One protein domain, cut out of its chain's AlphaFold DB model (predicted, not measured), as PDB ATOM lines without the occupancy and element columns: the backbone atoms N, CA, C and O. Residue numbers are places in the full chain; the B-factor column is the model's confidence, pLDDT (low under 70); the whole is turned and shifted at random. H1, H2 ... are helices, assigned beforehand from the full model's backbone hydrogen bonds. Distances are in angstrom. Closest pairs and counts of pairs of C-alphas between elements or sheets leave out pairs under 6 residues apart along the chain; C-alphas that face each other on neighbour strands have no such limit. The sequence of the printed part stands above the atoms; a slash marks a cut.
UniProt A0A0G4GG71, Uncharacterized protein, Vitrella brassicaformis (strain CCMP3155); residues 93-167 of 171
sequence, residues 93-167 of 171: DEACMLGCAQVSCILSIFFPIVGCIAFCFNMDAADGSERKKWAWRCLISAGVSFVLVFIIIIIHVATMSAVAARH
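This is residues 93 to 167 of the 171 residues of an uncharacterized protein of Vitrella brassicaformis (strain CCMP3155) (UniProt A0A0G4GG71). One long helix, H3, makes the long axis; near its beginning the two shorter helices H1 and H2 pack beside it in a small up-and-down bundle, and its residues 150 to 167 stick out beyond them as a bare arm. H1 and H2 form a tight helical hairpin, and the chain then folds back through a short loop into H3. The printed part has 75 residues with three named helices, in the order H1, H2, H3, and no named strand; the class is all helix. The whole is only just extended, close to loose, with a radius of gyration of the C-alphas of 17.2 A, and the C-alphas span 60 by 19 by 13 A, the arm making much of that length.

Find C-alpha 130 at (169.712, 153.936, 96.187); from there H3, residues 130 to 167, runs 56.2 A to C-alpha 167 at (140.908, 146.329, 143.830). Look next at C-alpha 93 at (159.840, 153.760, 86.839), where H1, residues 93 to 110, begins; it is 26.8 A long. H2, residues 112 to 122, follows and is 15.4 A from first to last C-alpha.

Start with the bundle of H1, H2 and H3, which is up and down, each helix running against the one before it in the chain. With its residues 131 to 146 alone H3 touches H2, at a shallow tilt of 14 degrees and opposite ways, a helical hairpin; look at Asn 122 and Ala 135, whose C-alphas are the closest at 6.4 A. With its residues 131 to 145 alone H3 touches H1, at a shallow tilt of 8 degrees and the same way; here the closest C-alphas are those of Cys 105 and Cys 138, 6.0 A apart. H1, with its residues 101 to 109 alone, touches H2 at a shallow tilt of 20 degrees, opposite ways, also a helical hairpin; the C-alphas of Ser 108 and Gly 115 come closest, at 3.8 A. In H2 and H3 every O i to N i+4 pair is within hydrogen-bond range, and in H1 12 of 14 are.

The outline is a rod, and the two C-alphas farthest apart, those of Asp 93 and His 167, are 60.5 A from each other. Without residues 150 to 167, which stand free, the body spans 33 by 19 by 13 A. The printed part has no cut; the link from H1 to H2 is tight, and that from H2 to H3, with 7 residues, is short. The mean pLDDT of the printed part is 81.2; look for values under 70 at residues 93 to 97, 112 and 123 of this model.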
ATOM      1  N   ASP A  93     160.124 154.917  85.978       63.22
ATOM      2  CA  ASP A  93     159.840 153.760  86.839       63.22
ATOM      3  C   ASP A  93     160.462 153.909  88.240       63.22
ATOM      4  O   ASP A  93     159.930 153.404  89.232       63.22
ATOM      5  N   GLU A  94     161.583 154.626  88.348       64.81
ATOM      6  CA  GLU A  94     162.238 154.936  89.625       64.81
ATOM      7  C   GLU A  94     161.382 155.867  90.486       64.81
ATOM      8  O   GLU A  94     161.188 155.608  91.677       64.81
ATOM      9  N   ALA A  95     160.823 156.916  89.877       67.62
ATOM     10  CA  ALA A  95     160.006 157.902  90.572       67.62
ATOM     11  C   ALA A  95     158.702 157.289  91.111       67.62
ATOM     12  O   ALA A  95     158.310 157.558  92.251       67.62
ATOM     13  N   CYS A  96     158.059 156.413  90.332       67.19
ATOM     14  CA  CYS A  96     156.842 155.720  90.756       67.19
ATOM     15  C   CYS A  96     157.110 154.750  91.923       67.19
ATOM     16  O   CYS A  96     156.397 154.763  92.932       67.19
ATOM     17  N   MET A  97     158.187 153.961  91.837       69.00
ATOM     18  CA  MET A  97     158.565 153.019  92.897       69.00
ATOM     19  C   MET A  97     158.948 153.723  94.205       69.00
ATOM     20  O   MET A  97     158.614 153.224  95.282       69.00
ATOM     21  N   LEU A  98     159.588 154.897  94.133       71.81
ATOM     22  CA  LEU A  98     159.910 155.699  95.317       71.81
ATOM     23  C   LEU A  98     158.646 156.130  96.074       71.81
ATOM     24  O   LEU A  98     158.599 156.028  97.301       71.81
ATOM     25  N   GLY A  99     157.611 156.559  95.347       77.69
ATOM     26  CA  GLY A  99     156.323 156.928  95.934       77.69
ATOM     27  C   GLY A  99     155.645 155.745  96.628       77.69
ATOM     28  O   GLY A  99     155.207 155.865  97.774       77.69
ATOM     29  N   CYS A 100     155.624 154.573  95.984       73.44
ATOM     30  CA  CYS A 100     155.080 153.352  96.584       73.44
ATOM     31  C   CYS A 100     155.833 152.943  97.857       73.44
ATOM     32  O   CYS A 100     155.202 152.623  98.867       73.44
ATOM     33  N   ALA A 101     157.167 153.005  97.842       72.25
ATOM     34  CA  ALA A 101     157.986 152.716  99.013       72.25
ATOM     35  C   ALA A 101     157.677 153.690 100.163       72.25
ATOM     36  O   ALA A 101     157.405 153.253 101.282       72.25
ATOM     37  N   GLN A 102     157.615 154.994  99.886       77.75
ATOM     38  CA  GLN A 102     157.320 156.015 100.890       77.75
ATOM     39  C   GLN A 102     155.932 155.835 101.523       77.75
ATOM     40  O   GLN A 102     155.807 155.849 102.750       77.75
ATOM     41  N   VAL A 103     154.896 155.622 100.705       80.38
ATOM     42  CA  VAL A 103     153.525 155.393 101.192       80.38
ATOM     43  C   VAL A 103     153.454 154.110 102.020       80.38
ATOM     44  O   VAL A 103     152.842 154.102 103.089       80.38
ATOM     45  N   SER A 104     154.137 153.044 101.591       75.75
ATOM     46  CA  SER A 104     154.175 151.787 102.341       75.75
ATOM     47  C   SER A 104     154.861 151.923 103.706       75.75
ATOM     48  O   SER A 104     154.382 151.349 104.687       75.75
ATOM     49  N   CYS A 105     155.905 152.756 103.819       72.50
ATOM     50  CA  CYS A 105     156.533 153.062 105.106       72.50
ATOM     51  C   CYS A 105     155.562 153.776 106.054       72.50
ATOM     52  O   CYS A 105     155.507 153.436 107.232       72.50
ATOM     53  N   ILE A 106     154.765 154.728 105.564       77.94
ATOM     54  CA  ILE A 106     153.774 155.419 106.404       77.94
ATOM     55  C   ILE A 106     152.685 154.440 106.864       77.94
ATOM     56  O   ILE A 106     152.324 154.423 108.040       77.94
ATOM     57  N   LEU A 107     152.200 153.578 105.968       74.81
ATOM     58  CA  LEU A 107     151.187 152.571 106.299       74.81
ATOM     59  C   LEU A 107     151.690 151.525 107.306       74.81
ATOM     60  O   LEU A 107     150.889 151.020 108.092       74.81
ATOM     61  N   SER A 108     153.001 151.252 107.347       70.88
ATOM     62  CA  SER A 108     153.617 150.346 108.330       70.88
ATOM     63  C   SER A 108     153.418 150.780 109.784       70.88
ATOM     64  O   SER A 108     153.366 149.930 110.671       70.88
ATOM     65  N   ILE A 109     153.250 152.085 110.029       70.25
ATOM     66  CA  ILE A 109     153.032 152.636 111.374       70.25
ATOM     67  C   ILE A 109     151.678 152.173 111.920       70.25
ATOM     68  O   ILE A 109     151.546 151.875 113.104       70.25
ATOM     69  N   PHE A 110     150.677 152.092 111.043       75.81
ATOM     70  CA  PHE A 110     149.320 151.685 111.397       75.81
ATOM     71  C   PHE A 110     149.125 150.170 111.286       75.81
ATOM     72  O   PHE A 110     148.413 149.574 112.091       75.81
ATOM     73  N   PHE A 111     149.775 149.542 110.305       80.81
ATOM     74  CA  PHE A 111     149.653 148.120 110.004       80.81
ATOM     75  C   PHE A 111     151.043 147.494 109.847       80.81
ATOM     76  O   PHE A 111     151.524 147.330 108.720       80.81
ATOM     77  N   PRO A 112     151.696 147.091 110.953       69.75
ATOM     78  CA  PRO A 112     153.066 146.575 110.919       69.75
ATOM     79  C   PRO A 112     153.232 145.362 109.990       69.75
ATOM     80  O   PRO A 112     154.255 145.228 109.326       69.75
ATOM     81  N   ILE A 113     152.197 144.524 109.857       76.38
ATOM     82  CA  ILE A 113     152.198 143.368 108.945       76.38
ATOM     83  C   ILE A 113     152.271 143.811 107.475       76.38
ATOM     84  O   ILE A 113     153.065 143.273 106.706       76.38
ATOM     85  N   VAL A 114     151.477 144.814 107.084       76.12
ATOM     86  CA  VAL A 114     151.470 145.351 105.711       76.12
ATOM     87  C   VAL A 114     152.813 146.011 105.396       76.12
ATOM     88  O   VAL A 114     153.356 145.821 104.309       76.12
ATOM     89  N   GLY A 115     153.387 146.709 106.379       72.88
ATOM     90  CA  GLY A 115     154.732 147.275 106.295       72.88
ATOM     91  C   GLY A 115     155.814 146.231 106.024       72.88
ATOM     92  O   GLY A 115     156.627 146.413 105.121       72.88
ATOM     93  N   CYS A 116     155.795 145.110 106.753       72.69
ATOM     94  CA  CYS A 116     156.743 144.016 106.542       72.69
ATOM     95  C   CYS A 116     156.642 143.411 105.135       72.69
ATOM     96  O   CYS A 116     157.667 143.173 104.505       72.69
ATOM     97  N   ILE A 117     155.430 143.196 104.615       78.88
ATOM     98  CA  ILE A 117     155.242 142.621 103.273       78.88
ATOM     99  C   ILE A 117     155.771 143.576 102.190       78.88
ATOM    100  O   ILE A 117     156.512 143.152 101.304       78.88
ATOM    101  N   ALA A 118     155.448 144.869 102.277       73.25
ATOM    102  CA  ALA A 118     155.950 145.873 101.336       73.25
ATOM    103  C   ALA A 118     157.480 146.032 101.397       73.25
ATOM    104  O   ALA A 118     158.131 146.283 100.377       73.25
ATOM    105  N   PHE A 119     158.064 145.843 102.582       71.75
ATOM    106  CA  PHE A 119     159.509 145.795 102.766       71.75
ATOM    107  C   PHE A 119     160.134 144.566 102.092       71.75
ATOM    108  O   PHE A 119     161.119 144.712 101.369       71.75
ATOM    109  N   CYS A 120     159.547 143.376 102.262       74.94
ATOM    110  CA  CYS A 120     160.025 142.155 101.611       74.94
ATOM    111  C   CYS A 120     160.074 142.300 100.084       74.94
ATOM    112  O   CYS A 120     161.052 141.880  99.475       74.94
ATOM    113  N   PHE A 121     159.083 142.959  99.474       73.25
ATOM    114  CA  PHE A 121     159.095 143.231  98.032       73.25
ATOM    115  C   PHE A 121     160.170 144.240  97.599       73.25
ATOM    116  O   PHE A 121     160.671 144.152  96.484       73.25
ATOM    117  N   ASN A 122     160.561 145.182  98.464       71.12
ATOM    118  CA  ASN A 122     161.612 146.158  98.154       71.12
ATOM    119  C   ASN A 122     163.038 145.611  98.335       71.12
ATOM    120  O   ASN A 122     163.982 146.180  97.788       71.12
ATOM    121  N   MET A 123     163.218 144.529  99.097       67.38
ATOM    122  CA  MET A 123     164.536 143.922  99.314       67.38
ATOM    123  C   MET A 123     165.095 143.179  98.096       67.38
ATOM    124  O   MET A 123     166.296 142.935  98.067       67.38
ATOM    125  N   ASP A 124     164.264 142.867  97.101       76.94
ATOM    126  CA  ASP A 124     164.683 142.178  95.872       76.94
ATOM    127  C   ASP A 124     165.403 143.111  94.870       76.94
ATOM    128  O   ASP A 124     165.752 142.731  93.754       76.94
ATOM    129  N   ALA A 125     165.634 144.371  95.253       75.00
ATOM    130  CA  ALA A 125     166.389 145.322  94.448       75.00
ATOM    131  C   ALA A 125     167.895 145.004  94.449       75.00
ATOM    132  O   ALA A 125     168.478 144.652  95.475       75.00
ATOM    133  N   ALA A 126     168.541 145.217  93.298       78.94
ATOM    134  CA  ALA A 126     169.966 144.959  93.110       78.94
ATOM    135  C   ALA A 126     170.858 145.679  94.142       78.94
ATOM    136  O   ALA A 126     170.626 146.842  94.514       78.94
ATOM    137  N   ASP A 127     171.914 144.981  94.566       79.38
ATOM    138  CA  ASP A 127     172.903 145.472  95.521       79.38
ATOM    139  C   ASP A 127     173.611 146.734  95.008       79.38
ATOM    140  O   ASP A 127     174.099 146.786  93.884       79.38
ATOM    141  N   GLY A 128     173.659 147.771  95.852       79.75
ATOM    142  CA  GLY A 128     174.280 149.065  95.534       79.75
ATOM    143  C   GLY A 128     173.316 150.151  95.044       79.75
ATOM    144  O   GLY A 128     173.710 151.314  94.979       79.75
ATOM    145  N   SER A 129     172.051 149.820  94.772       81.31
ATOM    146  CA  SER A 129     171.039 150.808  94.374       81.31
ATOM    147  C   SER A 129     170.632 151.746  95.523       81.31
ATOM    148  O   SER A 129     170.605 151.361  96.699       81.31
ATOM    149  N   GLU A 130     170.250 152.987  95.197       78.62
ATOM    150  CA  GLU A 130     169.712 153.936  96.187       78.62
ATOM    151  C   GLU A 130     168.447 153.401  96.875       78.62
ATOM    152  O   GLU A 130     168.230 153.644  98.065       78.62
ATOM    153  N   ARG A 131     167.662 152.581  96.164       73.56
ATOM    154  CA  ARG A 131     166.468 151.898  96.680       73.56
ATOM    155  C   ARG A 131     166.773 151.053  97.920       73.56
ATOM    156  O   ARG A 131     166.032 151.116  98.899       73.56
ATOM    157  N   LYS A 132     167.910 150.346  97.944       77.75
ATOM    158  CA  LYS A 132     168.324 149.530  99.099       77.75
ATOM    159  C   LYS A 132     168.606 150.381 100.342       77.75
ATOM    160  O   LYS A 132     168.270 149.966 101.450       77.75
ATOM    161  N   LYS A 133     169.169 151.588 100.181       80.12
ATOM    162  CA  LYS A 133     169.390 152.525 101.304       80.12
ATOM    163  C   LYS A 133     168.063 152.983 101.912       80.12
ATOM    164  O   LYS A 133     167.942 153.049 103.135       80.12
ATOM    165  N   TRP A 134     167.069 153.270 101.072       77.69
ATOM    166  CA  TRP A 134     165.725 153.637 101.522       77.69
ATOM    167  C   TRP A 134     165.001 152.475 102.200       77.69
ATOM    168  O   TRP A 134     164.446 152.666 103.282       77.69
ATOM    169  N   ALA A 135     165.086 151.269 101.636       77.94
ATOM    170  CA  ALA A 135     164.544 150.063 102.253       77.94
ATOM    171  C   ALA A 135     165.130 149.850 103.658       77.94
ATOM    172  O   ALA A 135     164.387 149.626 104.610       77.94
ATOM    173  N   TRP A 136     166.445 150.020 103.824       81.81
ATOM    174  CA  TRP A 136     167.106 149.905 105.128       81.81
ATOM    175  C   TRP A 136     166.604 150.925 106.154       81.81
ATOM    176  O   TRP A 136     166.343 150.574 107.303       81.81
ATOM    177  N   ARG A 137     166.424 152.188 105.747       82.19
ATOM    178  CA  ARG A 137     165.837 153.217 106.622       82.19
ATOM    179  C   ARG A 137     164.411 152.853 107.030       82.19
ATOM    180  O   ARG A 137     164.068 153.004 108.199       82.19
ATOM    181  N   CYS A 138     163.624 152.336 106.088       77.69
ATOM    182  CA  CYS A 138     162.258 151.894 106.346       77.69
ATOM    183  C   CYS A 138     162.211 150.678 107.293       77.69
ATOM    184  O   CYS A 138     161.355 150.616 108.173       77.69
ATOM    185  N   LEU A 139     163.172 149.751 107.187       81.12
ATOM    186  CA  LEU A 139     163.312 148.618 108.107       81.12
ATOM    187  C   LEU A 139     163.601 149.082 109.533       81.12
ATOM    188  O   LEU A 139     162.954 148.625 110.472       81.12
ATOM    189  N   ILE A 140     164.558 150.000 109.694       84.44
ATOM    190  CA  ILE A 140     164.880 150.564 111.007       84.44
ATOM    191  C   ILE A 140     163.646 151.260 111.581       84.44
ATOM    192  O   ILE A 140     163.304 151.015 112.737       84.44
ATOM    193  N   SER A 141     162.945 152.083 110.792       80.25
ATOM    194  CA  SER A 141     161.747 152.770 111.282       80.25
ATOM    195  C   SER A 141     160.642 151.792 111.674       80.25
ATOM    196  O   SER A 141     160.081 151.931 112.755       80.25
ATOM    197  N   ALA A 142     160.372 150.769 110.856       77.88
ATOM    198  CA  ALA A 142     159.370 149.750 111.159       77.88
ATOM    199  C   ALA A 142     159.736 148.950 112.420       77.88
ATOM    200  O   ALA A 142     158.883 148.720 113.276       77.88
ATOM    201  N   GLY A 143     161.014 148.586 112.579       83.94
ATOM    202  CA  GLY A 143     161.522 147.916 113.775       83.94
ATOM    203  C   GLY A 143     161.356 148.765 115.035       83.94
ATOM    204  O   GLY A 143     160.844 148.277 116.042       83.94
ATOM    205  N   VAL A 144     161.708 150.054 114.974       87.06
ATOM    206  CA  VAL A 144     161.505 151.000 116.085       87.06
ATOM    207  C   VAL A 144     160.019 151.130 116.423       87.06
ATOM    208  O   VAL A 144     159.655 151.037 117.594       87.06
ATOM    209  N   SER A 145     159.147 151.279 115.422       81.38
ATOM    210  CA  SER A 145     157.696 151.325 115.628       81.38
ATOM    211  C   SER A 145     157.171 150.057 116.303       81.38
ATOM    212  O   SER A 145     156.388 150.152 117.245       81.38
ATOM    213  N   PHE A 146     157.636 148.875 115.889       83.06
ATOM    214  CA  PHE A 146     157.229 147.606 116.489       83.06
ATOM    215  C   PHE A 146     157.646 147.505 117.964       83.06
ATOM    216  O   PHE A 146     156.838 147.142 118.819       83.06
ATOM    217  N   VAL A 147     158.886 147.891 118.277       88.56
ATOM    218  CA  VAL A 147     159.398 147.928 119.655       88.56
ATOM    219  C   VAL A 147     158.588 148.900 120.516       88.56
ATOM    220  O   VAL A 147     158.214 148.554 121.636       88.56
ATOM    221  N   LEU A 148     158.260 150.088 120.000       89.44
ATOM    222  CA  LEU A 148     157.455 151.074 120.724       89.44
ATOM    223  C   LEU A 148     156.041 150.562 121.019       89.44
ATOM    224  O   LEU A 148     155.586 150.662 122.157       89.44
ATOM    225  N   VAL A 149     155.362 149.972 120.030       86.50
ATOM    226  CA  VAL A 149     154.031 149.372 120.224       86.50
ATOM    227  C   VAL A 149     154.090 148.263 121.275       86.50
ATOM    228  O   VAL A 149     153.240 148.209 122.163       86.50
ATOM    229  N   PHE A 150     155.118 147.416 121.234       89.00
ATOM    230  CA  PHE A 150     155.299 146.346 122.209       89.00
ATOM    231  C   PHE A 150     155.502 146.877 123.637       89.00
ATOM    232  O   PHE A 150     154.857 146.402 124.572       89.00
ATOM    233  N   ILE A 151     156.332 147.913 123.807       95.88
ATOM    234  CA  ILE A 151     156.535 148.588 125.098       95.88
ATOM    235  C   ILE A 151     155.215 149.170 125.623       95.88
ATOM    236  O   ILE A 151     154.887 148.980 126.794       95.88
ATOM    237  N   ILE A 152     154.432 149.834 124.767       94.81
ATOM    238  CA  ILE A 152     153.123 150.399 125.132       94.81
ATOM    239  C   ILE A 152     152.167 149.299 125.609       94.81
ATOM    240  O   ILE A 152     151.517 149.463 126.641       94.81
ATOM    241  N   ILE A 153     152.109 148.161 124.909       94.06
ATOM    242  CA  ILE A 153     151.281 147.013 125.308       94.06
ATOM    243  C   ILE A 153     151.713 146.486 126.679       94.06
ATOM    244  O   ILE A 153     150.859 146.270 127.538       94.06
ATOM    245  N   ILE A 154     153.018 146.324 126.923       96.75
ATOM    246  CA  ILE A 154     153.531 145.870 128.224       96.75
ATOM    247  C   ILE A 154     153.120 146.833 129.337       96.75
ATOM    248  O   ILE A 154     152.630 146.391 130.374       96.75
ATOM    249  N   ILE A 155     153.280 148.143 129.125       97.75
ATOM    250  CA  ILE A 155     152.880 149.163 130.101       97.75
ATOM    251  C   ILE A 155     151.373 149.085 130.366       97.75
ATOM    252  O   ILE A 155     150.953 149.105 131.523       97.75
ATOM    253  N   HIS A 156     150.548 148.938 129.328       96.81
ATOM    254  CA  HIS A 156     149.104 148.774 129.489       96.81
ATOM    255  C   HIS A 156     148.737 147.516 130.282       96.81
ATOM    256  O   HIS A 156     147.937 147.588 131.211       96.81
ATOM    257  N   VAL A 157     149.347 146.372 129.983       96.81
ATOM    258  CA  VAL A 157     149.096 145.131 130.727       96.81
ATOM    259  C   VAL A 157     149.551 145.264 132.182       96.81
ATOM    260  O   VAL A 157     148.810 144.892 133.093       96.81
ATOM    261  N   ALA A 158     150.731 145.838 132.424       97.19
ATOM    262  CA  ALA A 158     151.266 146.043 133.767       97.19
ATOM    263  C   ALA A 158     150.386 146.996 134.592       97.19
ATOM    264  O   ALA A 158     150.078 146.709 135.748       97.19
ATOM    265  N   THR A 159     149.936 148.102 133.994       97.62
ATOM    266  CA  THR A 159     149.036 149.064 134.650       97.62
ATOM    267  C   THR A 159     147.678 148.446 134.969       97.62
ATOM    268  O   THR A 159     147.223 148.575 136.103       97.62
ATOM    269  N   MET A 160     147.064 147.709 134.038       96.69
ATOM    270  CA  MET A 160     145.804 147.000 134.297       96.69
ATOM    271  C   MET A 160     145.957 145.940 135.392       96.69
ATOM    272  O   MET A 160     145.106 145.836 136.274       96.69
ATOM    273  N   SER A 161     147.071 145.207 135.393       96.38
ATOM    274  CA  SER A 161     147.375 144.212 136.428       96.38
ATOM    275  C   SER A 161     147.549 144.860 137.806       96.38
ATOM    276  O   SER A 161     147.026 144.362 138.798       96.38
ATOM    277  N   ALA A 162     148.236 146.005 137.874       96.00
ATOM    278  CA  ALA A 162     148.422 146.751 139.115       96.00
ATOM    279  C   ALA A 162     147.102 147.330 139.652       96.00
ATOM    280  O   ALA A 162     146.871 147.314 140.861       96.00
ATOM    281  N   VAL A 163     146.227 147.821 138.770       96.56
ATOM    282  CA  VAL A 163     144.889 148.304 139.144       96.56
ATOM    283  C   VAL A 163     144.025 147.154 139.666       96.56
ATOM    284  O   VAL A 163     143.398 147.295 140.715       96.56
ATOM    285  N   ALA A 164     144.043 145.998 138.998       95.50
ATOM    286  CA  ALA A 164     143.315 144.811 139.443       95.50
ATOM    287  C   ALA A 164     143.794 144.318 140.820       95.50
ATOM    288  O   ALA A 164     142.975 143.999 141.681       95.50
ATOM    289  N   ALA A 165     145.109 144.319 141.062       95.50
ATOM    290  CA  ALA A 165     145.681 143.934 142.349       95.50
ATOM    291  C   ALA A 165     145.241 144.864 143.494       95.50
ATOM    292  O   ALA A 165     144.967 144.385 144.591       95.50
ATOM    293  N   ARG A 166     145.127 146.176 143.240       95.62
ATOM    294  CA  ARG A 166     144.621 147.136 144.237       95.62
ATOM    295  C   ARG A 166     143.166 146.862 144.590       95.62
ATOM    296  O   ARG A 166     142.856 146.743 145.766       95.62
ATOM    297  N   HIS A 167     142.312 146.661 143.587       95.56
ATOM    298  CA  HIS A 167     140.908 146.329 143.830       95.56
ATOM    299  C   HIS A 167     140.734 145.035 144.628       95.56
ATOM    300  O   HIS A 167     139.866 144.978 145.488       95.56
TER     301      HIS A 167